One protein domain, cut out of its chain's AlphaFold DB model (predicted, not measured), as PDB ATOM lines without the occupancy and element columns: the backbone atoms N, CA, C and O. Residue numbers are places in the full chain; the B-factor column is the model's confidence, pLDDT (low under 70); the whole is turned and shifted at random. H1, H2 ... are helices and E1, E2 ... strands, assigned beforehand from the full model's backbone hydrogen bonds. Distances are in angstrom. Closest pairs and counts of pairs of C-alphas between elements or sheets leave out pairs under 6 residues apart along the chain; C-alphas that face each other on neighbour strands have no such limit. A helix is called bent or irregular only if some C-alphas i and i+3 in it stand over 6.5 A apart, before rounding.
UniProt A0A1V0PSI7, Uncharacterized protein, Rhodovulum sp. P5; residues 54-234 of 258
ATOM      1  N   SER A  54     126.135 177.000  16.331       73.06
ATOM      2  CA  SER A  54     126.934 177.302  17.520       73.06
ATOM      3  C   SER A  54     126.573 178.688  18.080       73.06
ATOM      4  O   SER A  54     126.102 179.562  17.344       73.06
ATOM      5  N   CYS A  55     126.782 178.906  19.382       77.69
ATOM      6  CA  CYS A  55     126.505 180.194  20.028       77.69
ATOM      7  C   CYS A  55     127.248 181.346  19.324       77.69
ATOM      8  O   CYS A  55     126.642 182.353  18.960       77.69
ATOM      9  N   GLY A  56     128.526 181.135  18.986       77.56
ATOM     10  CA  GLY A  56     129.354 182.072  18.222       77.56
ATOM     11  C   GLY A  56     128.803 182.411  16.839       77.56
ATOM     12  O   GLY A  56     128.690 183.594  16.507       77.56
ATOM     13  N   ASP A  57     128.437 181.397  16.055       77.00
ATOM     14  CA  ASP A  57     127.924 181.594  14.693       77.00
ATOM     15  C   ASP A  57     126.547 182.255  14.709       77.00
ATOM     16  O   ASP A  57     126.269 183.140  13.899       77.00
ATOM     17  N   SER A  58     125.701 181.889  15.675       79.69
ATOM     18  CA  SER A  58     124.390 182.514  15.845       79.69
ATOM     19  C   SER A  58     124.510 183.999  16.199       79.69
ATOM     20  O   SER A  58     123.840 184.830  15.585       79.69
ATOM     21  N   ALA A  59     125.408 184.354  17.124       83.19
ATOM     22  CA  ALA A  59     125.643 185.734  17.528       83.19
ATOM     23  C   ALA A  59     126.238 186.562  16.381       83.19
ATOM     24  O   ALA A  59     125.759 187.667  16.119       83.19
ATOM     25  N   ASN A  60     127.219 186.008  15.654       81.75
ATOM     26  CA  ASN A  60     127.755 186.591  14.418       81.75
ATOM     27  C   ASN A  60     126.630 186.903  13.434       81.75
ATOM     28  O   ASN A  60     126.495 188.032  12.968       81.75
ATOM     29  N   ARG A  61     125.793 185.906  13.143       77.75
ATOM     30  CA  ARG A  61     124.791 186.041  12.097       77.75
ATOM     31  C   ARG A  61     123.668 186.992  12.474       77.75
ATOM     32  O   ARG A  61     123.214 187.759  11.629       77.75
ATOM     33  N   MET A  62     123.236 186.992  13.732       82.50
ATOM     34  CA  MET A  62     122.279 187.993  14.202       82.50
ATOM     35  C   MET A  62     122.868 189.403  14.110       82.50
ATOM     36  O   MET A  62     122.177 190.317  13.670       82.50
ATOM     37  N   CYS A  63     124.152 189.579  14.429       81.62
ATOM     38  CA  CYS A  63     124.830 190.854  14.214       81.62
ATOM     39  C   CYS A  63     124.845 191.264  12.733       81.62
ATOM     40  O   CYS A  63     124.525 192.411  12.431       81.62
ATOM     41  N   GLU A  64     125.139 190.341  11.812       77.88
ATOM     42  CA  GLU A  64     125.101 190.593  10.363       77.88
ATOM     43  C   GLU A  64     123.709 190.985   9.863       77.88
ATOM     44  O   GLU A  64     123.563 191.929   9.089       77.88
ATOM     45  N   ILE A  65     122.679 190.283  10.332       75.88
ATOM     46  CA  ILE A  65     121.279 190.546   9.984       75.88
ATOM     47  C   ILE A  65     120.840 191.931  10.465       75.88
ATOM     48  O   ILE A  65     120.170 192.667   9.738       75.88
ATOM     49  N   LEU A  66     121.192 192.278  11.703       78.88
ATOM     50  CA  LEU A  66     120.709 193.497  12.337       78.88
ATOM     51  C   LEU A  66     121.544 194.705  11.904       78.88
ATOM     52  O   LEU A  66     120.974 195.699  11.461       78.88
ATOM     53  N   SER A  67     122.871 194.600  11.985       76.56
ATOM     54  CA  SER A  67     123.835 195.705  11.845       76.56
ATOM     55  C   SER A  67     124.760 195.620  10.624       76.56
ATOM     56  O   SER A  67     125.546 196.537  10.389       76.56
ATOM     57  N   GLY A  68     124.690 194.549   9.831       71.75
ATOM     58  CA  GLY A  68     125.674 194.276   8.782       71.75
ATOM     59  C   GLY A  68     127.006 193.770   9.349       71.75
ATOM     60  O   GLY A  68     127.077 193.214  10.442       71.75
ATOM     61  N   SER A  69     128.104 193.960   8.618       67.75
ATOM     62  CA  SER A  69     129.426 193.420   8.987       67.75
ATOM     63  C   SER A  69     130.106 194.123  10.173       67.75
ATOM     64  O   SER A  69     131.168 193.682  10.614       67.75
ATOM     65  N   ALA A  70     129.507 195.187  10.718       61.81
ATOM     66  CA  ALA A  70     130.114 196.071  11.717       61.81
ATOM     67  C   ALA A  70     130.514 195.374  13.034       61.81
ATOM     68  O   ALA A  70     131.405 195.848  13.735       61.81
ATOM     69  N   MET A  71     129.896 194.236  13.367       71.00
ATOM     70  CA  MET A  71     130.114 193.526  14.637       71.00
ATOM     71  C   MET A  71     130.625 192.083  14.464       71.00
ATOM     72  O   MET A  71     130.537 191.269  15.390       71.00
ATOM     73  N   ALA A  72     131.164 191.742  13.290       59.44
ATOM     74  CA  ALA A  72     131.535 190.365  12.950       59.44
ATOM     75  C   ALA A  72     132.761 189.829  13.723       59.44
ATOM     76  O   ALA A  72     132.852 188.622  13.942       59.44
ATOM     77  N   ASN A  73     133.681 190.688  14.185       60.75
ATOM     78  CA  ASN A  73     135.024 190.243  14.585       60.75
ATOM     79  C   ASN A  73     135.446 190.608  16.021       60.75
ATOM     80  O   ASN A  73     136.433 191.297  16.238       60.75
ATOM     81  N   ILE A  74     134.714 190.132  17.027       62.31
ATOM     82  CA  ILE A  74     135.058 190.346  18.450       62.31
ATOM     83  C   ILE A  74     136.224 189.462  18.949       62.31
ATOM     84  O   ILE A  74     136.736 189.679  20.039       62.31
ATOM     85  N   LYS A  75     136.628 188.431  18.187       54.25
ATOM     86  CA  LYS A  75     137.594 187.406  18.634       54.25
ATOM     87  C   LYS A  75     139.067 187.767  18.411       54.25
ATOM     88  O   LYS A  75     139.927 187.029  18.885       54.25
ATOM     89  N   SER A  76     139.390 188.846  17.696       51.00
ATOM     90  CA  SER A  76     140.784 189.286  17.598       51.00
ATOM     91  C   SER A  76     141.155 190.053  18.862       51.00
ATOM     92  O   SER A  76     140.509 191.054  19.169       51.00
ATOM     93  N   ALA A  77     142.218 189.626  19.548       47.56
ATOM     94  CA  ALA A  77     142.814 190.350  20.675       47.56
ATOM     95  C   ALA A  77     143.125 191.832  20.347       47.56
ATOM     96  O   ALA A  77     143.201 192.660  21.246       47.56
ATOM     97  N   ASP A  78     143.208 192.169  19.056       49.38
ATOM     98  CA  ASP A  78     143.476 193.509  18.529       49.38
ATOM     99  C   ASP A  78     142.217 194.337  18.208       49.38
ATOM    100  O   ASP A  78     142.316 195.425  17.634       49.38
ATOM    101  N   ASN A  79     141.007 193.858  18.529       64.25
ATOM    102  CA  ASN A  79     139.805 194.656  18.285       64.25
ATOM    103  C   ASN A  79     139.662 195.743  19.359       64.25
ATOM    104  O   ASN A  79     139.038 195.532  20.399       64.25
ATOM    105  N   ALA A  80     140.187 196.936  19.067       61.03
ATOM    106  CA  ALA A  80     140.109 198.114  19.936       61.03
ATOM    107  C   ALA A  80     138.670 198.496  20.356       61.03
ATOM    108  O   ALA A  80     138.480 199.176  21.366       61.03
ATOM    109  N   ASN A  81     137.653 198.038  19.615       69.81
ATOM    110  CA  ASN A  81     136.246 198.309  19.906       69.81
ATOM    111  C   ASN A  81     135.617 197.299  20.882       69.81
ATOM    112  O   ASN A  81     134.488 197.515  21.322       69.81
ATOM    113  N   ALA A  82     136.310 196.206  21.223       85.50
ATOM    114  CA  ALA A  82     135.866 195.275  22.252       85.50
ATOM    115  C   ALA A  82     136.231 195.806  23.648       85.50
ATOM    116  O   ALA A  82     137.358 196.250  23.895       85.50
ATOM    117  N   VAL A  83     135.264 195.772  24.558       90.94
ATOM    118  CA  VAL A  83     135.406 196.165  25.963       90.94
ATOM    119  C   VAL A  83     135.452 194.902  26.812       90.94
ATOM    120  O   VAL A  83     134.544 194.078  26.730       90.94
ATOM    121  N   ASP A  84     136.507 194.753  27.607       90.94
ATOM    122  CA  ASP A  84     136.650 193.673  28.585       90.94
ATOM    123  C   ASP A  84     135.879 194.034  29.863       90.94
ATOM    124  O   ASP A  84     135.998 195.155  30.361       90.94
ATOM    125  N   LEU A  85     135.082 193.102  30.398       91.25
ATOM    126  CA  LEU A  85     134.321 193.320  31.631       91.25
ATOM    127  C   LEU A  85     135.212 193.500  32.857       91.25
ATOM    128  O   LEU A  85     134.707 194.003  33.850       91.25
ATOM    129  N   SER A  86     136.486 193.116  32.824       88.62
ATOM    130  CA  SER A  86     137.436 193.383  33.911       88.62
ATOM    131  C   SER A  86     137.918 194.841  33.963       88.62
ATOM    132  O   SER A  86     138.456 195.264  34.983       88.62
ATOM    133  N   ASP A  87     137.694 195.633  32.906       91.50
ATOM    134  CA  ASP A  87     138.066 197.050  32.850       91.50
ATOM    135  C   ASP A  87     136.876 197.954  33.217       91.50
ATOM    136  O   ASP A  87     136.106 198.400  32.358       91.50
ATOM    137  N   ASP A  88     136.728 198.249  34.512       91.00
ATOM    138  CA  ASP A  88     135.642 199.079  35.058       91.00
ATOM    139  C   ASP A  88     135.487 200.430  34.348       91.00
ATOM    140  O   ASP A  88     134.367 200.880  34.089       91.00
ATOM    141  N   GLN A  89     136.596 201.093  34.011       93.00
ATOM    142  CA  GLN A  89     136.548 202.419  33.397       93.00
ATOM    143  C   GLN A  89     136.025 202.344  31.964       93.00
ATOM    144  O   GLN A  89     135.172 203.153  31.577       93.00
ATOM    145  N   ARG A  90     136.473 201.355  31.179       93.38
ATOM    146  CA  ARG A  90     135.959 201.148  29.819       93.38
ATOM    147  C   ARG A  90     134.504 200.689  29.824       93.38
ATOM    148  O   ARG A  90     133.736 201.172  28.990       93.38
ATOM    149  N   VAL A  91     134.098 199.841  30.773       94.62
ATOM    150  CA  VAL A  91     132.693 199.426  30.943       94.62
ATOM    151  C   VAL A  91     131.807 200.634  31.250       94.62
ATOM    152  O   VAL A  91     130.827 200.877  30.540       94.62
ATOM    153  N   LEU A  92     132.169 201.448  32.247       94.94
ATOM    154  CA  LEU A  92     131.417 202.654  32.610       94.94
ATOM    155  C   LEU A  92     131.364 203.665  31.458       94.94
ATOM    156  O   LEU A  92     130.310 204.254  31.203       94.94
ATOM    157  N   GLY A  93     132.474 203.853  30.739       95.75
ATOM    158  CA  GLY A  93     132.534 204.708  29.553       95.75
ATOM    159  C   GLY A  93     131.599 204.230  28.440       95.75
ATOM    160  O   GLY A  93     130.848 205.031  27.876       95.75
ATOM    161  N   ALA A  94     131.579 202.923  28.168       95.44
ATOM    162  CA  ALA A  94     130.699 202.322  27.172       95.44
ATOM    163  C   ALA A  94     129.218 202.469  27.553       95.44
ATOM    164  O   ALA A  94     128.432 202.948  26.739       95.44
ATOM    165  N   LEU A  95     128.845 202.156  28.799       96.50
ATOM    166  CA  LEU A  95     127.466 202.303  29.283       96.50
ATOM    167  C   LEU A  95     126.983 203.759  29.225       96.50
ATOM    168  O   LEU A  95     125.854 204.014  28.807       96.50
ATOM    169  N   ARG A  96     127.830 204.732  29.594       96.31
ATOM    170  CA  ARG A  96     127.506 206.167  29.449       96.31
ATOM    171  C   ARG A  96     127.298 206.550  27.985       96.31
ATOM    172  O   ARG A  96     126.336 207.247  27.672       96.31
ATOM    173  N   SER A  97     128.162 206.059  27.096       95.75
ATOM    174  CA  SER A  97     128.083 206.331  25.656       95.75
ATOM    175  C   SER A  97     126.795 205.767  25.052       95.75
ATOM    176  O   SER A  97     126.066 206.499  24.387       95.75
ATOM    177  N   MET A  98     126.452 204.514  25.363       95.94
ATOM    178  CA  MET A  98     125.185 203.898  24.955       95.94
ATOM    179  C   MET A  98     123.977 204.686  25.478       95.94
ATOM    180  O   MET A  98     123.061 204.973  24.713       95.94
ATOM    181  N   LYS A  99     123.980 205.089  26.760       95.50
ATOM    182  CA  LYS A  99     122.883 205.875  27.354       95.50
ATOM    183  C   LYS A  99     122.689 207.225  26.661       95.50
ATOM    184  O   LYS A  99     121.554 207.682  26.538       95.50
ATOM    185  N   SER A 100     123.763 207.844  26.179       96.06
ATOM    186  CA  SER A 100     123.709 209.157  25.524       96.06
ATOM    187  C   SER A 100     123.094 209.154  24.115       96.06
ATOM    188  O   SER A 100     122.783 210.218  23.587       96.06
ATOM    189  N   LEU A 101     122.901 207.982  23.503       93.75
ATOM    190  CA  LEU A 101     122.392 207.843  22.136       93.75
ATOM    191  C   LEU A 101     120.935 207.379  22.167       93.75
ATOM    192  O   LEU A 101     120.670 206.423  22.878       93.75
ATOM    193  N   PRO A 102     119.988 207.986  21.436       94.00
ATOM    194  CA  PRO A 102     118.617 207.481  21.345       94.00
ATOM    195  C   PRO A 102     118.507 206.276  20.393       94.00
ATOM    196  O   PRO A 102     119.402 206.015  19.586       94.00
ATOM    197  N   GLY A 103     117.366 205.592  20.437       93.56
ATOM    198  CA  GLY A 103     117.065 204.435  19.602       93.56
ATOM    199  C   GLY A 103     117.579 203.128  20.197       93.56
ATOM    200  O   GLY A 103     117.778 202.999  21.403       93.56
ATOM    201  N   TYR A 104     117.803 202.145  19.333       95.12
ATOM    202  CA  TYR A 104     118.173 200.799  19.746       95.12
ATOM    203  C   TYR A 104     119.689 200.691  19.936       95.12
ATOM    204  O   TYR A 104     120.464 201.271  19.177       95.12
ATOM    205  N   ILE A 105     120.125 199.887  20.899       95.50
ATOM    206  CA  ILE A 105     121.523 199.506  21.094       95.50
ATOM    207  C   ILE A 105     121.624 197.997  20.901       95.50
ATOM    208  O   ILE A 105     120.962 197.225  21.598       95.50
ATOM    209  N   LEU A 106     122.464 197.579  19.956       93.81
ATOM    210  CA  LEU A 106     122.837 196.181  19.786       93.81
ATOM    211  C   LEU A 106     124.170 195.950  20.487       93.81
ATOM    212  O   LEU A 106     125.152 196.631  20.195       93.81
ATOM    213  N   VAL A 107     124.204 194.971  21.383       95.00
ATOM    214  CA  VAL A 107     125.401 194.554  22.110       95.00
ATOM    215  C   VAL A 107     125.651 193.087  21.815       95.00
ATOM    216  O   VAL A 107     124.770 192.249  21.974       95.00
ATOM    217  N   ARG A 108     126.867 192.765  21.400       92.81
ATOM    218  CA  ARG A 108     127.342 191.392  21.286       92.81
ATOM    219  C   ARG A 108     128.192 191.080  22.500       92.81
ATOM    220  O   ARG A 108     129.139 191.816  22.761       92.81
ATOM    221  N   ILE A 109     127.888 189.985  23.183       92.69
ATOM    222  CA  ILE A 109     128.581 189.554  24.396       92.69
ATOM    223  C   ILE A 109     129.237 188.204  24.126       92.69
ATOM    224  O   ILE A 109     128.601 187.283  23.608       92.69
ATOM    225  N   ASN A 110     130.507 188.096  24.499       89.81
ATOM    226  CA  ASN A 110     131.317 186.902  24.361       89.81
ATOM    227  C   ASN A 110     131.938 186.533  25.708       89.81
ATOM    228  O   ASN A 110     132.743 187.284  26.253       89.81
ATOM    229  N   VAL A 111     131.625 185.338  26.188       87.50
ATOM    230  CA  VAL A 111     132.276 184.678  27.320       87.50
ATOM    231  C   VAL A 111     133.309 183.705  26.754       87.50
ATOM    232  O   VAL A 111     132.977 182.871  25.912       87.50
ATOM    233  N   SER A 112     134.568 183.813  27.167       84.00
ATOM    234  CA  SER A 112     135.669 182.973  26.679       84.00
ATOM    235  C   SER A 112     136.416 182.332  27.846       84.00
ATOM    236  O   SER A 112     136.809 183.021  28.779       84.00
ATOM    237  N   GLY A 113     136.656 181.019  27.781       76.56
ATOM    238  CA  GLY A 113     137.307 180.269  28.865       76.56
ATOM    239  C   GLY A 113     136.332 179.779  29.945       76.56
ATOM    240  O   GLY A 113     135.123 179.724  29.720       76.56
ATOM    241  N   GLY A 114     136.862 179.347  31.094       65.19
ATOM    242  CA  GLY A 114     136.072 178.967  32.276       65.19
ATOM    243  C   GLY A 114     135.064 177.821  32.094       65.19
ATOM    244  O   GLY A 114     134.029 177.829  32.748       65.19
ATOM    245  N   ALA A 115     135.332 176.868  31.190       60.94
ATOM    246  CA  ALA A 115     134.426 175.771  30.796       60.94
ATOM    247  C   ALA A 115     133.066 176.201  30.191       60.94
ATOM    248  O   ALA A 115     132.262 175.343  29.836       60.94
ATOM    249  N   ALA A 116     132.832 177.506  30.001       59.78
ATOM    250  CA  ALA A 116     131.541 178.089  29.631       59.78
ATOM    251  C   ALA A 116     131.672 179.101  28.478       59.78
ATOM    252  O   ALA A 116     131.091 180.186  28.505       59.78
ATOM    253  N   GLY A 117     132.471 178.763  27.460       75.50
ATOM    254  CA  GLY A 117     132.630 179.610  26.280       75.50
ATOM    255  C   GLY A 117     131.289 179.827  25.574       75.50
ATOM    256  O   GLY A 117     130.727 178.881  25.028       75.50
ATOM    257  N   HIS A 118     130.786 181.061  25.559       86.00
ATOM    258  CA  HIS A 118     129.449 181.400  25.071       86.00
ATOM    259  C   HIS A 118     129.444 182.705  24.284       86.00
ATOM    260  O   HIS A 118     130.271 183.586  24.509       86.00
ATOM    261  N   ALA A 119     128.497 182.859  23.367       88.25
ATOM    262  CA  ALA A 119     128.321 184.105  22.633       88.25
ATOM    263  C   ALA A 119     126.850 184.330  22.296       88.25
ATOM    264  O   ALA A 119     126.144 183.407  21.890       88.25
ATOM    265  N   TYR A 120     126.400 185.565  22.466       92.44
ATOM    266  CA  TYR A 120     125.007 185.951  22.279       92.44
ATOM    267  C   TYR A 120     124.891 187.457  22.059       92.44
ATOM    268  O   TYR A 120     125.885 188.189  22.106       92.44
ATOM    269  N   ILE A 121     123.673 187.922  21.786       93.44
ATOM    270  CA  ILE A 121     123.392 189.349  21.663       93.44
ATOM    271  C   ILE A 121     122.376 189.802  22.704       93.44
ATOM    272  O   ILE A 121     121.479 189.055  23.097       93.44
ATOM    273  N   PHE A 122     122.503 191.060  23.088       96.50
ATOM    274  CA  PHE A 122     121.484 191.856  23.740       96.50
ATOM    275  C   PHE A 122     121.028 192.927  22.747       96.50
ATOM    276  O   PHE A 122     121.851 193.601  22.126       96.50
ATOM    277  N   LEU A 123     119.718 193.086  22.590       95.81
ATOM    278  CA  LEU A 123     119.119 194.174  21.825       95.81
ATOM    279  C   LEU A 123     118.244 194.981  22.784       95.81
ATOM    280  O   LEU A 123     117.349 194.409  23.408       95.81
ATOM    281  N   SER A 124     118.526 196.277  22.932       97.12
ATOM    282  CA  SER A 124     117.711 197.153  23.778       97.12
ATOM    283  C   SER A 124     116.305 197.323  23.205       97.12
ATOM    284  O   SER A 124     116.109 197.186  22.003       97.12
ATOM    285  N   LEU A 125     115.354 197.715  24.049       96.00
ATOM    286  CA  LEU A 125     114.094 198.303  23.589       96.00
ATOM    287  C   LEU A 125     114.365 199.651  22.897       96.00
ATOM    288  O   LEU A 125     115.455 200.214  23.058       96.00
ATOM    289  N   ASP A 126     113.383 200.178  22.157       94.69
ATOM    290  CA  ASP A 126     113.439 201.579  21.727       94.69
ATOM    291  C   ASP A 126     113.482 202.498  22.951       94.69
ATOM    292  O   ASP A 126     112.783 202.261  23.942       94.69
ATOM    293  N   ARG A 127     114.323 203.531  22.900       92.69
ATOM    294  CA  ARG A 127     114.602 204.372  24.069       92.69
ATOM    295  C   ARG A 127     115.061 205.780  23.704       92.69
ATOM    296  O   ARG A 127     115.721 206.007  22.687       92.69
ATOM    297  N   GLY A 128     114.736 206.736  24.566       93.12
ATOM    298  CA  GLY A 128     115.225 208.108  24.517       93.12
ATOM    299  C   GLY A 128     116.640 208.249  25.080       93.12
ATOM    300  O   GLY A 128     117.243 207.311  25.588       93.12
ATOM    301  N   THR A 129     117.207 209.452  24.998       93.69
ATOM    302  CA  THR A 129     118.521 209.735  25.604       93.69
ATOM    303  C   THR A 129     118.442 209.625  27.131       93.69
ATOM    304  O   THR A 129     117.509 210.137  27.735       93.69
ATOM    305  N   ASN A 130     119.444 209.003  27.753       94.12
ATOM    306  CA  ASN A 130     119.561 208.700  29.188       94.12
ATOM    307  C   ASN A 130     118.556 207.698  29.774       94.12
ATOM    308  O   ASN A 130     118.695 207.345  30.947       94.12
ATOM    309  N   ASP A 131     117.631 207.168  28.974       94.12
ATOM    310  CA  ASP A 131     116.760 206.076  29.407       94.12
ATOM    311  C   ASP A 131     117.579 204.821  29.772       94.12
ATOM    312  O   ASP A 131     118.680 204.625  29.223       94.12
ATOM    313  N   PRO A 132     117.053 203.953  30.661       93.62
ATOM    314  CA  PRO A 132     117.669 202.675  31.011       93.62
ATOM    315  C   PRO A 132     118.075 201.838  29.788       93.62
ATOM    316  O   PRO A 132     117.438 201.885  28.735       93.62
ATOM    317  N   LEU A 133     119.146 201.050  29.925       96.44
ATOM    318  CA  LEU A 133     119.607 200.129  28.879       96.44
ATOM    319  C   LEU A 133     118.935 198.772  29.073       96.44
ATOM    320  O   LEU A 133     119.591 197.766  29.332       96.44
ATOM    321  N   THR A 134     117.609 198.770  28.969       97.69
ATOM    322  CA  THR A 134     116.785 197.569  29.101       97.69
ATOM    323  C   THR A 134     116.493 196.944  27.742       97.69
ATOM    324  O   THR A 134     116.289 197.663  26.762       97.69
ATOM    325  N   GLY A 135     116.449 195.616  27.663       96.81
ATOM    326  CA  GLY A 135     116.311 194.900  26.395       96.81
ATOM    327  C   GLY A 135     116.067 193.409  26.542       96.81
ATOM    328  O   GLY A 135     115.752 192.918  27.623       96.81
ATOM    329  N   HIS A 136     116.230 192.689  25.437       96.75
ATOM    330  CA  HIS A 136     116.082 191.238  25.381       96.75
ATOM    331  C   HIS A 136     117.362 190.566  24.883       96.75
ATOM    332  O   HIS A 136     118.070 191.088  24.016       96.75
ATOM    333  N   ILE A 137     117.629 189.373  25.412       95.62
ATOM    334  CA  ILE A 137     118.744 188.518  25.000       95.62
ATOM    335  C   ILE A 137     118.284 187.575  23.888       95.62
ATOM    336  O   ILE A 137     117.210 186.977  23.969       95.62
ATOM    337  N   TYR A 138     119.125 187.391  22.874       92.75
ATOM    338  CA  TYR A 138     118.961 186.364  21.848       92.75
ATOM    339  C   TYR A 138     120.204 185.486  21.813       92.75
ATOM    340  O   TYR A 138     121.320 185.981  21.633       92.75
ATOM    341  N   GLN A 139     120.009 184.180  21.978       90.81
ATOM    342  CA  GLN A 139     121.110 183.236  22.114       90.81
ATOM    343  C   GLN A 139     120.763 181.837  21.609       90.81
ATOM    344  O   GLN A 139     119.597 181.461  21.479       90.81
ATOM    345  N   THR A 140     121.808 181.054  21.370       84.00
ATOM    346  CA  THR A 140     121.749 179.597  21.233       84.00
ATOM    347  C   THR A 140     122.770 178.996  22.179       84.00
ATOM    348  O   THR A 140     123.801 179.610  22.422       84.00
ATOM    349  N   ASN A 141     122.527 177.793  22.686       80.00
ATOM    350  CA  ASN A 141     123.509 177.045  23.463       80.00
ATOM    351  C   ASN A 141     123.675 175.686  22.791       80.00
ATOM    352  O   ASN A 141     122.810 174.836  22.910       80.00
ATOM    353  N   VAL A 142     124.710 175.490  21.975       59.19
ATOM    354  CA  VAL A 142     124.806 174.292  21.108       59.19
ATOM    355  C   VAL A 142     126.076 173.475  21.345       59.19
ATOM    356  O   VAL A 142     126.233 172.403  20.775       59.19
ATOM    357  N   GLY A 143     126.957 173.915  22.240       53.91
ATOM    358  CA  GLY A 143     128.251 173.256  22.430       53.91
ATOM    359  C   GLY A 143     128.831 173.311  23.834       53.91
ATOM    360  O   GLY A 143     129.914 172.772  24.019       53.91
ATOM    361  N   ILE A 144     128.153 173.935  24.802       58.31
ATOM    362  CA  ILE A 144     128.693 174.046  26.164       58.31
ATOM    363  C   ILE A 144     128.320 172.800  26.967       58.31
ATOM    364  O   ILE A 144     129.198 172.092  27.445       58.31
ATOM    365  N   HIS A 145     127.030 172.452  26.994       65.25
ATOM    366  CA  HIS A 145     126.553 171.194  27.564       65.25
ATOM    367  C   HIS A 145     125.536 170.564  26.613       65.25
ATOM    368  O   HIS A 145     124.503 171.156  26.300       65.25
ATOM    369  N   ARG A 146     125.843 169.359  26.116       64.44
ATOM    370  CA  ARG A 146     125.026 168.649  25.112       64.44
ATOM    371  C   ARG A 146     123.567 168.497  25.549       64.44
ATOM    372  O   ARG A 146     122.670 168.576  24.715       64.44
ATOM    373  N   ASP A 147     123.354 168.302  26.845       66.25
ATOM    374  CA  ASP A 147     122.040 168.036  27.422       66.25
ATOM    375  C   ASP A 147     121.222 169.302  27.687       66.25
ATOM    376  O   ASP A 147     119.998 169.231  27.707       66.25
ATOM    377  N   THR A 148     121.872 170.460  27.828       72.56
ATOM    378  CA  THR A 148     121.188 171.760  27.915       72.56
ATOM    379  C   THR A 148     121.188 172.489  26.578       72.56
ATOM    380  O   THR A 148     120.995 173.704  26.523       72.56
ATOM    381  N   ALA A 149     121.471 171.772  25.487       76.38
ATOM    382  CA  ALA A 149     121.628 172.404  24.202       76.38
ATOM    383  C   ALA A 149     120.270 172.845  23.638       76.38
ATOM    384  O   ALA A 149     119.326 172.054  23.561       76.38
ATOM    385  N   PHE A 150     120.198 174.061  23.105       83.25
ATOM    386  CA  PHE A 150     119.037 174.618  22.423       83.25
ATOM    387  C   PHE A 150     119.445 175.551  21.275       83.25
ATOM    388  O   PHE A 150     120.500 176.187  21.292       83.25
ATOM    389  N   GLY A 151     118.605 175.618  20.245       83.38
ATOM    390  CA  GLY A 151     118.749 176.556  19.135       83.38
ATOM    391  C   GLY A 151     117.935 177.834  19.341       83.38
ATOM    392  O   GLY A 151     117.186 177.976  20.304       83.38
ATOM    393  N   LEU A 152     118.056 178.762  18.388       85.31
ATOM    394  CA  LEU A 152     117.457 180.095  18.491       85.31
ATOM    395  C   LEU A 152     115.922 180.049  18.492       85.31
ATOM    396  O   LEU A 152     115.286 180.842  19.178       85.31
ATOM    397  N   LYS A 153     115.329 179.096  17.758       86.44
ATOM    398  CA  LYS A 153     113.881 178.852  17.775       86.44
ATOM    399  C   LYS A 153     113.408 178.477  19.177       86.44
ATOM    400  O   LYS A 153     112.516 179.137  19.690       86.44
ATOM    401  N   GLN A 154     114.038 177.473  19.797       88.69
ATOM    402  CA  GLN A 154     113.678 177.050  21.152       88.69
ATOM    403  C   GLN A 154     113.841 178.190  22.160       88.69
ATOM    404  O   GLN A 154     112.967 178.380  22.994       88.69
ATOM    405  N   TRP A 155     114.908 178.989  22.041       92.00
ATOM    406  CA  TRP A 155     115.081 180.175  22.879       92.00
ATOM    407  C   TRP A 155     113.922 181.160  22.714       92.00
ATOM    408  O   TRP A 155     113.313 181.549  23.700       92.00
ATOM    409  N   VAL A 156     113.571 181.537  21.480       91.69
ATOM    410  CA  VAL A 156     112.461 182.471  21.223       91.69
ATOM    411  C   VAL A 156     111.113 181.900  21.677       91.69
ATOM    412  O   VAL A 156     110.256 182.665  22.098       91.69
ATOM    413  N   GLU A 157     110.898 180.589  21.634       92.25
ATOM    414  CA  GLU A 157     109.670 179.967  22.157       92.25
ATOM    415  C   GLU A 157     109.618 179.956  23.695       92.25
ATOM    416  O   GLU A 157     108.529 179.962  24.268       92.25
ATOM    417  N   ASP A 158     110.769 180.009  24.367       94.44
ATOM    418  CA  ASP A 158     110.862 179.978  25.825       94.44
ATOM    419  C   ASP A 158     110.388 181.297  26.474       94.44
ATOM    420  O   ASP A 158     110.799 182.383  26.039       94.44
ATOM    421  N   PRO A 159     109.569 181.250  27.546       92.12
ATOM    422  CA  PRO A 159     109.142 182.439  28.284       92.12
ATOM    423  C   PRO A 159     110.294 183.306  28.815       92.12
ATOM    424  O   PRO A 159     110.172 184.533  28.793       92.12
ATOM    425  N   LYS A 160     111.432 182.713  29.223       90.94
ATOM    426  CA  LYS A 160     112.616 183.457  29.700       90.94
ATOM    427  C   LYS A 160     113.113 184.456  28.663       90.94
ATOM    428  O   LYS A 160     113.518 185.552  29.044       90.94
ATOM    429  N   SER A 161     113.023 184.132  27.371       92.38
ATOM    430  CA  SER A 161     113.480 185.019  26.290       92.38
ATOM    431  C   SER A 161     112.696 186.329  26.176       92.38
ATOM    432  O   SER A 161     113.132 187.245  25.481       92.38
ATOM    433  N   GLN A 162     111.538 186.426  26.837       91.44
ATOM    434  CA  GLN A 162     110.708 187.631  26.883       91.44
ATOM    435  C   GLN A 162     110.997 188.502  28.107       91.44
ATOM    436  O   GLN A 162     110.434 189.589  28.228       91.44
ATOM    437  N   THR A 163     111.864 188.047  29.012       92.94
ATOM    438  CA  THR A 163     112.273 188.835  30.173       92.94
ATOM    439  C   THR A 163     113.008 190.080  29.696       92.94
ATOM    440  O   THR A 163     113.877 190.002  28.823       92.94
ATOM    441  N   VAL A 164     112.632 191.234  30.243       95.56
ATOM    442  CA  VAL A 164     113.370 192.481  30.043       95.56
ATOM    443  C   VAL A 164     114.560 192.469  30.993       95.56
ATOM    444  O   VAL A 164     114.395 192.302  32.197       95.56
ATOM    445  N   VAL A 165     115.752 192.625  30.433       95.19
ATOM    446  CA  VAL A 165     117.032 192.592  31.142       95.19
ATOM    447  C   VAL A 165     117.613 194.001  31.156       95.19
ATOM    448  O   VAL A 165     117.651 194.636  30.104       95.19
ATOM    449  N   ASP A 166     118.072 194.488  32.309       97.12
ATOM    450  CA  ASP A 166     118.943 195.666  32.372       97.12
ATOM    451  C   ASP A 166     120.389 195.250  32.071       97.12
ATOM    452  O   ASP A 166     120.923 194.317  32.671       97.12
ATOM    453  N   LEU A 167     121.028 195.922  31.110       96.88
ATOM    454  CA  LEU A 167     122.362 195.547  30.648       96.88
ATOM    455  C   LEU A 167     123.444 195.700  31.730       96.88
ATOM    456  O   LEU A 167     124.392 194.916  31.746       96.88
ATOM    457  N   ALA A 168     123.332 196.700  32.610       95.25
ATOM    458  CA  ALA A 168     124.321 196.911  33.663       95.25
ATOM    459  C   ALA A 168     124.191 195.831  34.743       95.25
ATOM    460  O   ALA A 168     125.195 195.227  35.113       95.25
ATOM    461  N   GLU A 169     122.963 195.522  35.171       93.81
ATOM    462  CA  GLU A 169     122.707 194.397  36.084       93.81
ATOM    463  C   GLU A 169     123.191 193.072  35.486       93.81
ATOM    464  O   GLU A 169     123.842 192.276  36.162       93.81
ATOM    465  N   HIS A 170     122.951 192.862  34.190       94.06
ATOM    466  CA  HIS A 170     123.427 191.681  33.475       94.06
ATOM    467  C   HIS A 170     124.956 191.567  33.479       94.06
ATOM    468  O   HIS A 170     125.492 190.483  33.695       94.06
ATOM    469  N   PHE A 171     125.685 192.670  33.285       93.69
ATOM    470  CA  PHE A 171     127.149 192.659  33.378       93.69
ATOM    471  C   PHE A 171     127.649 192.317  34.785       93.69
ATOM    472  O   PHE A 171     128.623 191.572  34.898       93.69
ATOM    473  N   GLU A 172     126.977 192.775  35.840       90.06
ATOM    474  CA  GLU A 172     127.316 192.392  37.217       90.06
ATOM    475  C   GLU A 172     127.045 190.905  37.494       90.06
ATOM    476  O   GLU A 172     127.852 190.219  38.132       90.06
ATOM    477  N   GLU A 173     125.956 190.357  36.952       88.75
ATOM    478  CA  GLU A 173     125.680 188.920  37.022       88.75
ATOM    479  C   GLU A 173     126.763 188.102  36.298       88.75
ATOM    480  O   GLU A 173     127.256 187.108  36.840       88.75
ATOM    481  N   LEU A 174     127.208 188.543  35.115       89.00
ATOM    482  CA  LEU A 174     128.314 187.901  34.394       89.00
ATOM    483  C   LEU A 174     129.642 188.004  35.148       89.00
ATOM    484  O   LEU A 174     130.394 187.031  35.176       89.00
ATOM    485  N   ARG A 175     129.927 189.144  35.787       87.00
ATOM    486  CA  ARG A 175     131.107 189.310  36.648       87.00
ATOM    487  C   ARG A 175     131.109 188.284  37.778       87.00
ATOM    488  O   ARG A 175     132.098 187.576  37.958       87.00
ATOM    489  N   SER A 176     129.976 188.129  38.466       83.19
ATOM    490  CA  SER A 176     129.796 187.125  39.524       83.19
ATOM    491  C   SER A 176     129.987 185.693  39.005       83.19
ATOM    492  O   SER A 176     130.742 184.912  39.595       83.19
ATOM    493  N   LEU A 177     129.366 185.359  37.867       83.06
ATOM    494  CA  LEU A 177     129.474 184.041  37.239       83.06
ATOM    495  C   LEU A 177     130.923 183.697  36.867       83.06
ATOM    496  O   LEU A 177     131.383 182.585  37.130       83.06
ATOM    497  N   CYS A 178     131.637 184.649  36.268       81.94
ATOM    498  CA  CYS A 178     132.986 184.450  35.746       81.94
ATOM    499  C   CYS A 178     134.093 184.677  36.789       81.94
ATOM    500  O   CYS A 178     135.262 184.440  36.490       81.94
ATOM    501  N   GLY A 179     133.742 185.090  38.013       78.38
ATOM    502  CA  GLY A 179     134.708 185.391  39.070       78.38
ATOM    503  C   GLY A 179     135.533 186.653  38.799       78.38
ATOM    504  O   GLY A 179     136.691 186.717  39.202       78.38
ATOM    505  N   ILE A 180     134.953 187.628  38.097       81.06
ATOM    506  CA  ILE A 180     135.563 188.928  37.805       81.06
ATOM    507  C   ILE A 180     135.172 189.902  38.925       81.06
ATOM    508  O   ILE A 180     133.995 190.211  39.091       81.06
ATOM    509  N   GLY A 181     136.159 190.399  39.675       72.06
ATOM    510  CA  GLY A 181     135.956 191.366  40.763       72.06
ATOM    511  C   GLY A 181     135.222 190.814  41.998       72.06
ATOM    512  O   GLY A 181     134.985 189.611  42.120       72.06
ATOM    513  N   ASP A 182     134.842 191.716  42.910       59.53
ATOM    514  CA  ASP A 182     134.090 191.427  44.147       59.53
ATOM    515  C   ASP A 182     132.573 191.324  43.883       59.53
ATOM    516  O   ASP A 182     131.755 191.957  44.551       59.53
ATOM    517  N   GLY A 183     132.185 190.567  42.850       53.88
ATOM    518  CA  GLY A 183     130.784 190.408  42.454       53.88
ATOM    519  C   GLY A 183     129.897 189.854  43.587       53.88
ATOM    520  O   GLY A 183     130.401 189.248  44.539       53.88
ATOM    521  N   PRO A 184     128.562 190.009  43.498       52.28
ATOM    522  CA  PRO A 184     127.641 189.521  44.523       52.28
ATOM    523  C   PRO A 184     127.867 188.033  44.834       52.28
ATOM    524  O   PRO A 184     128.164 187.240  43.934       52.28
ATOM    525  N   HIS A 185     127.668 187.640  46.100       55.16
ATOM    526  CA  HIS A 185     127.736 186.252  46.594       55.16
ATOM    527  C   HIS A 185     126.597 185.351  46.062       55.16
ATOM    528  O   HIS A 185     126.130 184.440  46.746       55.16
ATOM    529  N   THR A 186     126.109 185.602  44.852       62.69
ATOM    530  CA  THR A 186     125.162 184.729  44.160       62.69
ATOM    531  C   THR A 186     125.852 183.435  43.753       62.69
ATOM    532  O   THR A 186     127.017 183.423  43.351       62.69
ATOM    533  N   LEU A 187     125.129 182.319  43.851       72.81
ATOM    534  CA  LEU A 187     125.637 181.026  43.405       72.81
ATOM    535  C   LEU A 187     125.811 181.060  41.873       72.81
ATOM    536  O   LEU A 187     124.809 181.236  41.175       72.81
ATOM    537  N   PRO A 188     127.029 180.850  41.334       76.31
ATOM    538  CA  PRO A 188     127.296 180.906  39.892       76.31
ATOM    539  C   PRO A 188     126.360 180.017  39.074       76.31
ATOM    540  O   PRO A 188     125.920 180.395  37.997       76.31
ATOM    541  N   ASN A 189     125.982 178.864  39.622       80.00
ATOM    542  CA  ASN A 189     125.097 177.917  38.952       80.00
ATOM    543  C   ASN A 189     123.686 178.488  38.740       80.00
ATOM    544  O   ASN A 189     123.123 178.313  37.667       80.00
ATOM    545  N   LEU A 190     123.149 179.237  39.714       82.75
ATOM    546  CA  LEU A 190     121.840 179.890  39.575       82.75
ATOM    547  C   LEU A 190     121.885 181.007  38.530       82.75
ATOM    548  O   LEU A 190     120.947 181.162  37.752       82.75
ATOM    549  N   VAL A 191     122.983 181.767  38.496       83.94
ATOM    550  CA  VAL A 191     123.199 182.787  37.461       83.94
ATOM    551  C   VAL A 191     123.279 182.124  36.086       83.94
ATOM    552  O   VAL A 191     122.609 182.563  35.156       83.94
ATOM    553  N   TYR A 192     124.022 181.023  35.966       84.31
ATOM    554  CA  TYR A 192     124.129 180.260  34.725       84.31
ATOM    555  C   TYR A 192     122.767 179.731  34.252       84.31
ATOM    556  O   TYR A 192     122.413 179.915  33.094       84.31
ATOM    557  N   GLU A 193     121.970 179.113  35.126       86.00
ATOM    558  CA  GLU A 193     120.626 178.616  34.785       86.00
ATOM    559  C   GLU A 193     119.652 179.731  34.401       86.00
ATOM    560  O   GLU A 193     118.836 179.595  33.482       86.00
ATOM    561  N   LYS A 194     119.722 180.863  35.101       85.12
ATOM    562  CA  LYS A 194     118.913 182.035  34.767       85.12
ATOM    563  C   LYS A 194     119.267 182.553  33.373       85.12
ATOM    564  O   LYS A 194     118.364 182.890  32.611       85.12
ATOM    565  N   GLN A 195     120.558 182.594  33.051       83.25
ATOM    566  CA  GLN A 195     121.065 183.289  31.873       83.25
ATOM    567  C   GLN A 195     121.218 182.408  30.634       83.25
ATOM    568  O   GLN A 195     121.014 182.902  29.531       83.25
ATOM    569  N   PHE A 196     121.562 181.126  30.770       85.38
ATOM    570  CA  PHE A 196     122.061 180.290  29.667       85.38
ATOM    571  C   PHE A 196     121.344 178.946  29.504       85.38
ATOM    572  O   PHE A 196     121.806 178.107  28.722       85.38
ATOM    573  N   THR A 197     120.216 178.732  30.189       86.69
ATOM    574  CA  THR A 197     119.369 177.543  30.014       86.69
ATOM    575  C   THR A 197     117.912 177.905  29.724       86.69
ATOM    576  O   THR A 197     117.429 178.984  30.081       86.69
ATOM    577  N   LEU A 198     117.195 176.984  29.073       89.44
ATOM    578  CA  LEU A 198     115.741 177.076  28.922       89.44
ATOM    579  C   LEU A 198     115.044 176.942  30.286       89.44
ATOM    580  O   LEU A 198     115.649 176.540  31.284       89.44
ATOM    581  N   THR A 199     113.772 177.315  30.361       88.38
ATOM    582  CA  THR A 199     112.966 177.237  31.590       88.38
ATOM    583  C   THR A 199     112.796 175.801  32.072       88.38
ATOM    584  O   THR A 199     112.851 175.542  33.270       88.38
ATOM    585  N   ASP A 200     112.625 174.869  31.142       86.69
ATOM    586  CA  ASP A 200     112.356 173.451  31.393       86.69
ATOM    587  C   ASP A 200     113.616 172.570  31.397       86.69
ATOM    588  O   ASP A 200     113.531 171.356  31.574       86.69
ATOM    589  N   THR A 201     114.790 173.175  31.208       85.56
ATOM    590  CA  THR A 201     116.057 172.465  31.023       85.56
ATOM    591  C   THR A 201     117.050 172.892  32.111       85.56
ATOM    592  O   THR A 201     117.906 173.748  31.861       85.56
ATOM    593  N   PRO A 202     116.930 172.360  33.344       83.88
ATOM    594  CA  PRO A 202     117.820 172.717  34.444       83.88
ATOM    595  C   PRO A 202     119.256 172.243  34.188       83.88
ATOM    596  O   PRO A 202     119.500 171.287  33.441       83.88
ATOM    597  N   LEU A 203     120.212 172.906  34.831       83.31
ATOM    598  CA  LEU A 203     121.623 172.559  34.757       83.31
ATOM    599  C   LEU A 203     121.869 171.246  35.506       83.31
ATOM    600  O   LEU A 203     121.447 171.055  36.648       83.31
ATOM    601  N   LYS A 204     122.590 170.318  34.875       83.38
ATOM    602  CA  LYS A 204     122.963 169.068  35.538       83.38
ATOM    603  C   LYS A 204     124.038 169.316  36.589       83.38
ATOM    604  O   LYS A 204     124.909 170.166  36.428       83.38
ATOM    605  N   LEU A 205     124.042 168.484  37.632       83.19
ATOM    606  CA  LEU A 205     125.037 168.561  38.704       83.19
ATOM    607  C   LEU A 205     126.483 168.473  38.181       83.19
ATOM    608  O   LEU A 205     127.354 169.178  38.676       83.19
ATOM    609  N   SER A 206     126.745 167.645  37.167       80.75
ATOM    610  CA  SER A 206     128.073 167.532  36.545       80.75
ATOM    611  C   SER A 206     128.550 168.845  35.922       80.75
ATOM    612  O   SER A 206     129.713 169.210  36.069       80.75
ATOM    613  N   ASP A 207     127.645 169.569  35.267       79.25
ATOM    614  CA  ASP A 207     127.934 170.839  34.603       79.25
ATOM    615  C   ASP A 207     128.123 171.958  35.637       79.25
ATOM    616  O   ASP A 207     129.077 172.732  35.566       79.25
ATOM    617  N   ALA A 208     127.277 171.960  36.671       81.81
ATOM    618  CA  ALA A 208     127.378 172.839  37.832       81.81
ATOM    619  C   ALA A 208     128.727 172.695  38.568       81.81
ATOM    620  O   ALA A 208     129.362 173.689  38.928       81.81
ATOM    621  N   LEU A 209     129.205 171.459  38.754       81.00
ATOM    622  CA  LEU A 209     130.530 171.187  39.320       81.00
ATOM    623  C   LEU A 209     131.659 171.638  38.380       81.00
ATOM    624  O   LEU A 209     132.683 172.132  38.855       81.00
ATOM    625  N   GLY A 210     131.470 171.514  37.063       78.38
ATOM    626  CA  GLY A 210     132.410 172.008  36.055       78.38
ATOM    627  C   GLY A 210     132.612 173.524  36.130       78.38
ATOM    628  O   GLY A 210     133.753 173.983  36.194       78.38
ATOM    629  N   ILE A 211     131.518 174.288  36.213       77.44
ATOM    630  CA  ILE A 211     131.542 175.753  36.377       77.44
ATOM    631  C   ILE A 211     132.259 176.143  37.678       77.44
ATOM    632  O   ILE A 211     133.134 177.013  37.679       77.44
ATOM    633  N   GLN A 212     131.944 175.469  38.788       78.50
ATOM    634  CA  GLN A 212     132.577 175.742  40.080       78.50
ATOM    635  C   GLN A 212     134.082 175.435  40.069       78.50
ATOM    636  O   GLN A 212     134.879 176.237  40.561       78.50
ATOM    637  N   SER A 213     134.475 174.303  39.480       77.19
ATOM    638  CA  SER A 213     135.877 173.896  39.354       77.19
ATOM    639  C   SER A 213     136.677 174.865  38.480       77.19
ATOM    640  O   SER A 213     137.765 175.294  38.870       77.19
ATOM    641  N   ALA A 214     136.126 175.290  37.338       73.88
ATOM    642  CA  ALA A 214     136.781 176.248  36.447       73.88
ATOM    643  C   ALA A 214     137.064 177.591  37.142       73.88
ATOM    644  O   ALA A 214     138.137 178.170  36.969       73.88
ATOM    645  N   ARG A 215     136.143 178.041  38.004       74.06
ATOM    646  CA  ARG A 215     136.320 179.247  38.823       74.06
ATOM    647  C   ARG A 215     137.411 179.089  39.893       74.06
ATOM    648  O   ARG A 215     138.134 180.041  40.163       74.06
ATOM    649  N   GLN A 216     137.536 177.912  40.508       73.12
ATOM    650  CA  GLN A 216     138.492 177.655  41.599       73.12
ATOM    651  C   GLN A 216     139.920 177.360  41.116       73.12
ATOM    652  O   GLN A 216     140.880 177.653  41.823       73.12
ATOM    653  N   THR A 217     140.070 176.778  39.926       68.56
ATOM    654  CA  THR A 217     141.358 176.284  39.400       68.56
ATOM    655  C   THR A 217     142.196 177.344  38.677       68.56
ATOM    656  O   THR A 217     143.257 177.022  38.146       68.56
ATOM    657  N   GLY A 218     141.769 178.612  38.678       57.34
ATOM    658  CA  GLY A 218     142.557 179.723  38.131       57.34
ATOM    659  C   GLY A 218     142.517 179.855  36.606       57.34
ATOM    660  O   GLY A 218     143.386 180.511  36.040       57.34
ATOM    661  N   ASN A 219     141.507 179.283  35.939       64.38
ATOM    662  CA  ASN A 219     141.204 179.552  34.528       64.38
ATOM    663  C   ASN A 219     139.891 180.353  34.410       64.38
ATOM    664  O   ASN A 219     138.892 179.820  33.908       64.38
ATOM    665  N   PRO A 220     139.843 181.591  34.948       68.62
ATOM    666  CA  PRO A 220     138.626 182.390  34.958       68.62
ATOM    667  C   PRO A 220     138.149 182.646  33.529       68.62
ATOM    668  O   PRO A 220     138.946 182.836  32.606       68.62
ATOM    669  N   ALA A 221     136.832 182.648  33.340       79.62
ATOM    670  CA  ALA A 221     136.270 183.106  32.083       79.62
ATOM    671  C   ALA A 221     136.523 184.614  31.942       79.62
ATOM    672  O   ALA A 221     136.339 185.382  32.883       79.62
ATOM    673  N   SER A 222     136.915 185.033  30.747       85.56
ATOM    674  CA  SER A 222     136.900 186.437  30.346       85.56
ATOM    675  C   SER A 222     135.563 186.744  29.690       85.56
ATOM    676  O   SER A 222     134.983 185.894  29.005       85.56
ATOM    677  N   VAL A 223     135.067 187.962  29.878       89.38
ATOM    678  CA  VAL A 223     133.873 188.430  29.179       89.38
ATOM    679  C   VAL A 223     134.230 189.704  28.442       89.38
ATOM    680  O   VAL A 223     134.751 190.645  29.030       89.38
ATOM    681  N   SER A 224     133.935 189.734  27.150       91.75
ATOM    682  CA  SER A 224     134.104 190.911  26.306       91.75
ATOM    683  C   SER A 224     132.802 191.240  25.593       91.75
ATOM    684  O   SER A 224     132.002 190.350  25.288       91.75
ATOM    685  N   PHE A 225     132.581 192.517  25.306       93.19
ATOM    686  CA  PHE A 225     131.452 192.946  24.492       93.19
ATOM    687  C   PHE A 225     131.834 194.008  23.472       93.19
ATOM    688  O   PHE A 225     132.784 194.770  23.637       93.19
ATOM    689  N   MET A 226     131.040 194.067  22.412       92.38
ATOM    690  CA  MET A 226     131.025 195.150  21.436       92.38
ATOM    691  C   MET A 226     129.609 195.679  21.329       92.38
ATOM    692  O   MET A 226     128.651 194.944  21.569       92.38
ATOM    693  N   TRP A 227     129.460 196.927  20.911       93.25
ATOM    694  CA  TRP A 227     128.143 197.512  20.736       93.25
ATOM    695  C   TRP A 227     128.097 198.484  19.569       93.25
ATOM    696  O   TRP A 227     129.121 199.019  19.145       93.25
ATOM    697  N   THR A 228     126.894 198.706  19.054       91.12
ATOM    698  CA  THR A 228     126.617 199.713  18.031       91.12
ATOM    699  C   THR A 228     125.222 200.299  18.251       91.12
ATOM    700  O   THR A 228     124.301 199.561  18.625       91.12
ATOM    701  N   PRO A 229     125.027 201.608  18.019       92.19
ATOM    702  CA  PRO A 229     123.688 202.161  17.919       92.19
ATOM    703  C   PRO A 229     122.999 201.650  16.656       92.19
ATOM    704  O   PRO A 229     123.637 201.387  15.633       92.19
ATOM    705  N   MET A 230     121.681 201.539  16.734       88.50
ATOM    706  CA  MET A 230     120.837 200.979  15.697       88.50
ATOM    707  C   MET A 230     119.623 201.871  15.452       88.50
ATOM    708  O   MET A 230     118.916 202.296  16.365       88.50
ATOM    709  N   ASN A 231     119.340 202.120  14.175       84.69
ATOM    710  CA  ASN A 231     118.141 202.837  13.772       84.69
ATOM    711  C   ASN A 231     116.955 201.862  13.682       84.69
ATOM    712  O   ASN A 231     116.984 200.932  12.872       84.69
ATOM    713  N   GLY A 232     115.896 202.106  14.457       83.25
ATOM    714  CA  GLY A 232     114.713 201.237  14.505       83.25
ATOM    715  C   GLY A 232     114.052 201.002  13.144       83.25
ATOM    716  O   GLY A 232     113.656 199.883  12.829       83.25
ATOM    717  N   SER A 233     114.010 202.021  12.278       81.94
ATOM    718  CA  SER A 233     113.434 201.884  10.934       81.94
ATOM    719  C   SER A 233     114.272 200.982  10.024       81.94
ATOM    720  O   SER A 233     113.720 200.243   9.210       81.94
ATOM    721  N   VAL A 234     115.600 201.008  10.174       77.81
ATOM    722  CA  VAL A 234     116.524 200.144   9.426       77.81
ATOM    723  C   VAL A 234     116.440 198.714   9.952       77.81
ATOM    724  O   VAL A 234     116.294 197.791   9.155       77.81
TER     725      VAL A 234
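Overview. This is residues 54 to 234 of the 258 residues of an uncharacterized protein of Rhodovulum sp. P5 (UniProt A0A1V0PSI7). A twisted sheet of four strands makes the middle of the domain, with the kinked helix H1 over one face and H2 and H5 over the other, in three layers. H6 packs on H5 and only grazes the sheet, H7 packs on H6 and is not on the sheet, and the short H3 and H4 are by edge strand E3. The printed part has 181 residues, with seven named helices and four named strands in the order H1 H2 E1 E2 E3 H3 H4 H5 H6 H7 E4, of mixed class. The sheet, ordered E3 E2 E1 E4, is all antiparallel. The whole is compact, with a radius of gyration of the C-alphas of 15.6 A and spans of 45 by 36 by 28 A.

Along the chain. H1, residues 55 to 71, begins at C-alpha 55 (126.505, 180.194, 20.028) and is irregular, with C-alphas 66 and 69 9.3 A apart. H2 is residues 88 to 100, 18.3 A long. The strands E1, residues 104 to 112 and 25.9 A, E2, residues 118 to 124 and 19.7 A, and E3, residues 134 to 139 and 16.5 A, follow. H3 is residues 152 to 157, H4 159 to 162, H5 167 to 178, H6 188 to 196 and H7 205 to 216. E4, residues 222 to 230, is 26.2 A long and ends at C-alpha 230 (120.837, 200.979, 15.697).

Arrangement. E1, E2 and E3 form a meander, each strand the antiparallel neighbour of the one before, with hairpins E1 and E2, E2 and E3. N 109 and O 120 are 2.9 A apart, and N 123 and O 136 3.0 A, within hydrogen-bond range. E4 is antiparallel to E1, with N 108 and O 226 at 2.8 A. H1 has a height over the sheet of 8.5 A; its closest C-alphas to E2 are Ala 59 and Tyr 120, 4.8 A. H2, on the opposite face, is over E4 at a height of 10.7 A. H5 is on the same face as H2. H3, H4 and H6 only graze the sheet. H5, with residues 173 to 178 alone, touches H6 at a steep tilt of 48 degrees; the closest C-alphas are those of Leu 177 and Pro 188, 4.6 A. H7, not on the sheet, touches H6 with residues 208 to 212 alone; the closest C-alphas are those of Asn 189 and Ala 208, 5.7 A. Every O i to N i+4 pair is within hydrogen-bond range in H2, H3, H5, H6 and H7, and 10 of 13 in H1; H4 is too short for one.

Size, cuts and confidence. The C-alphas farthest apart, those of Thr 217 and Ser 233, are 47.4 A apart. The printed part has no cut. The links H1 to H2 and E3 to H3 are long. The mean pLDDT of the printed part is 82.8, with residues 72 to 81 and 142 to 147 among those under 70.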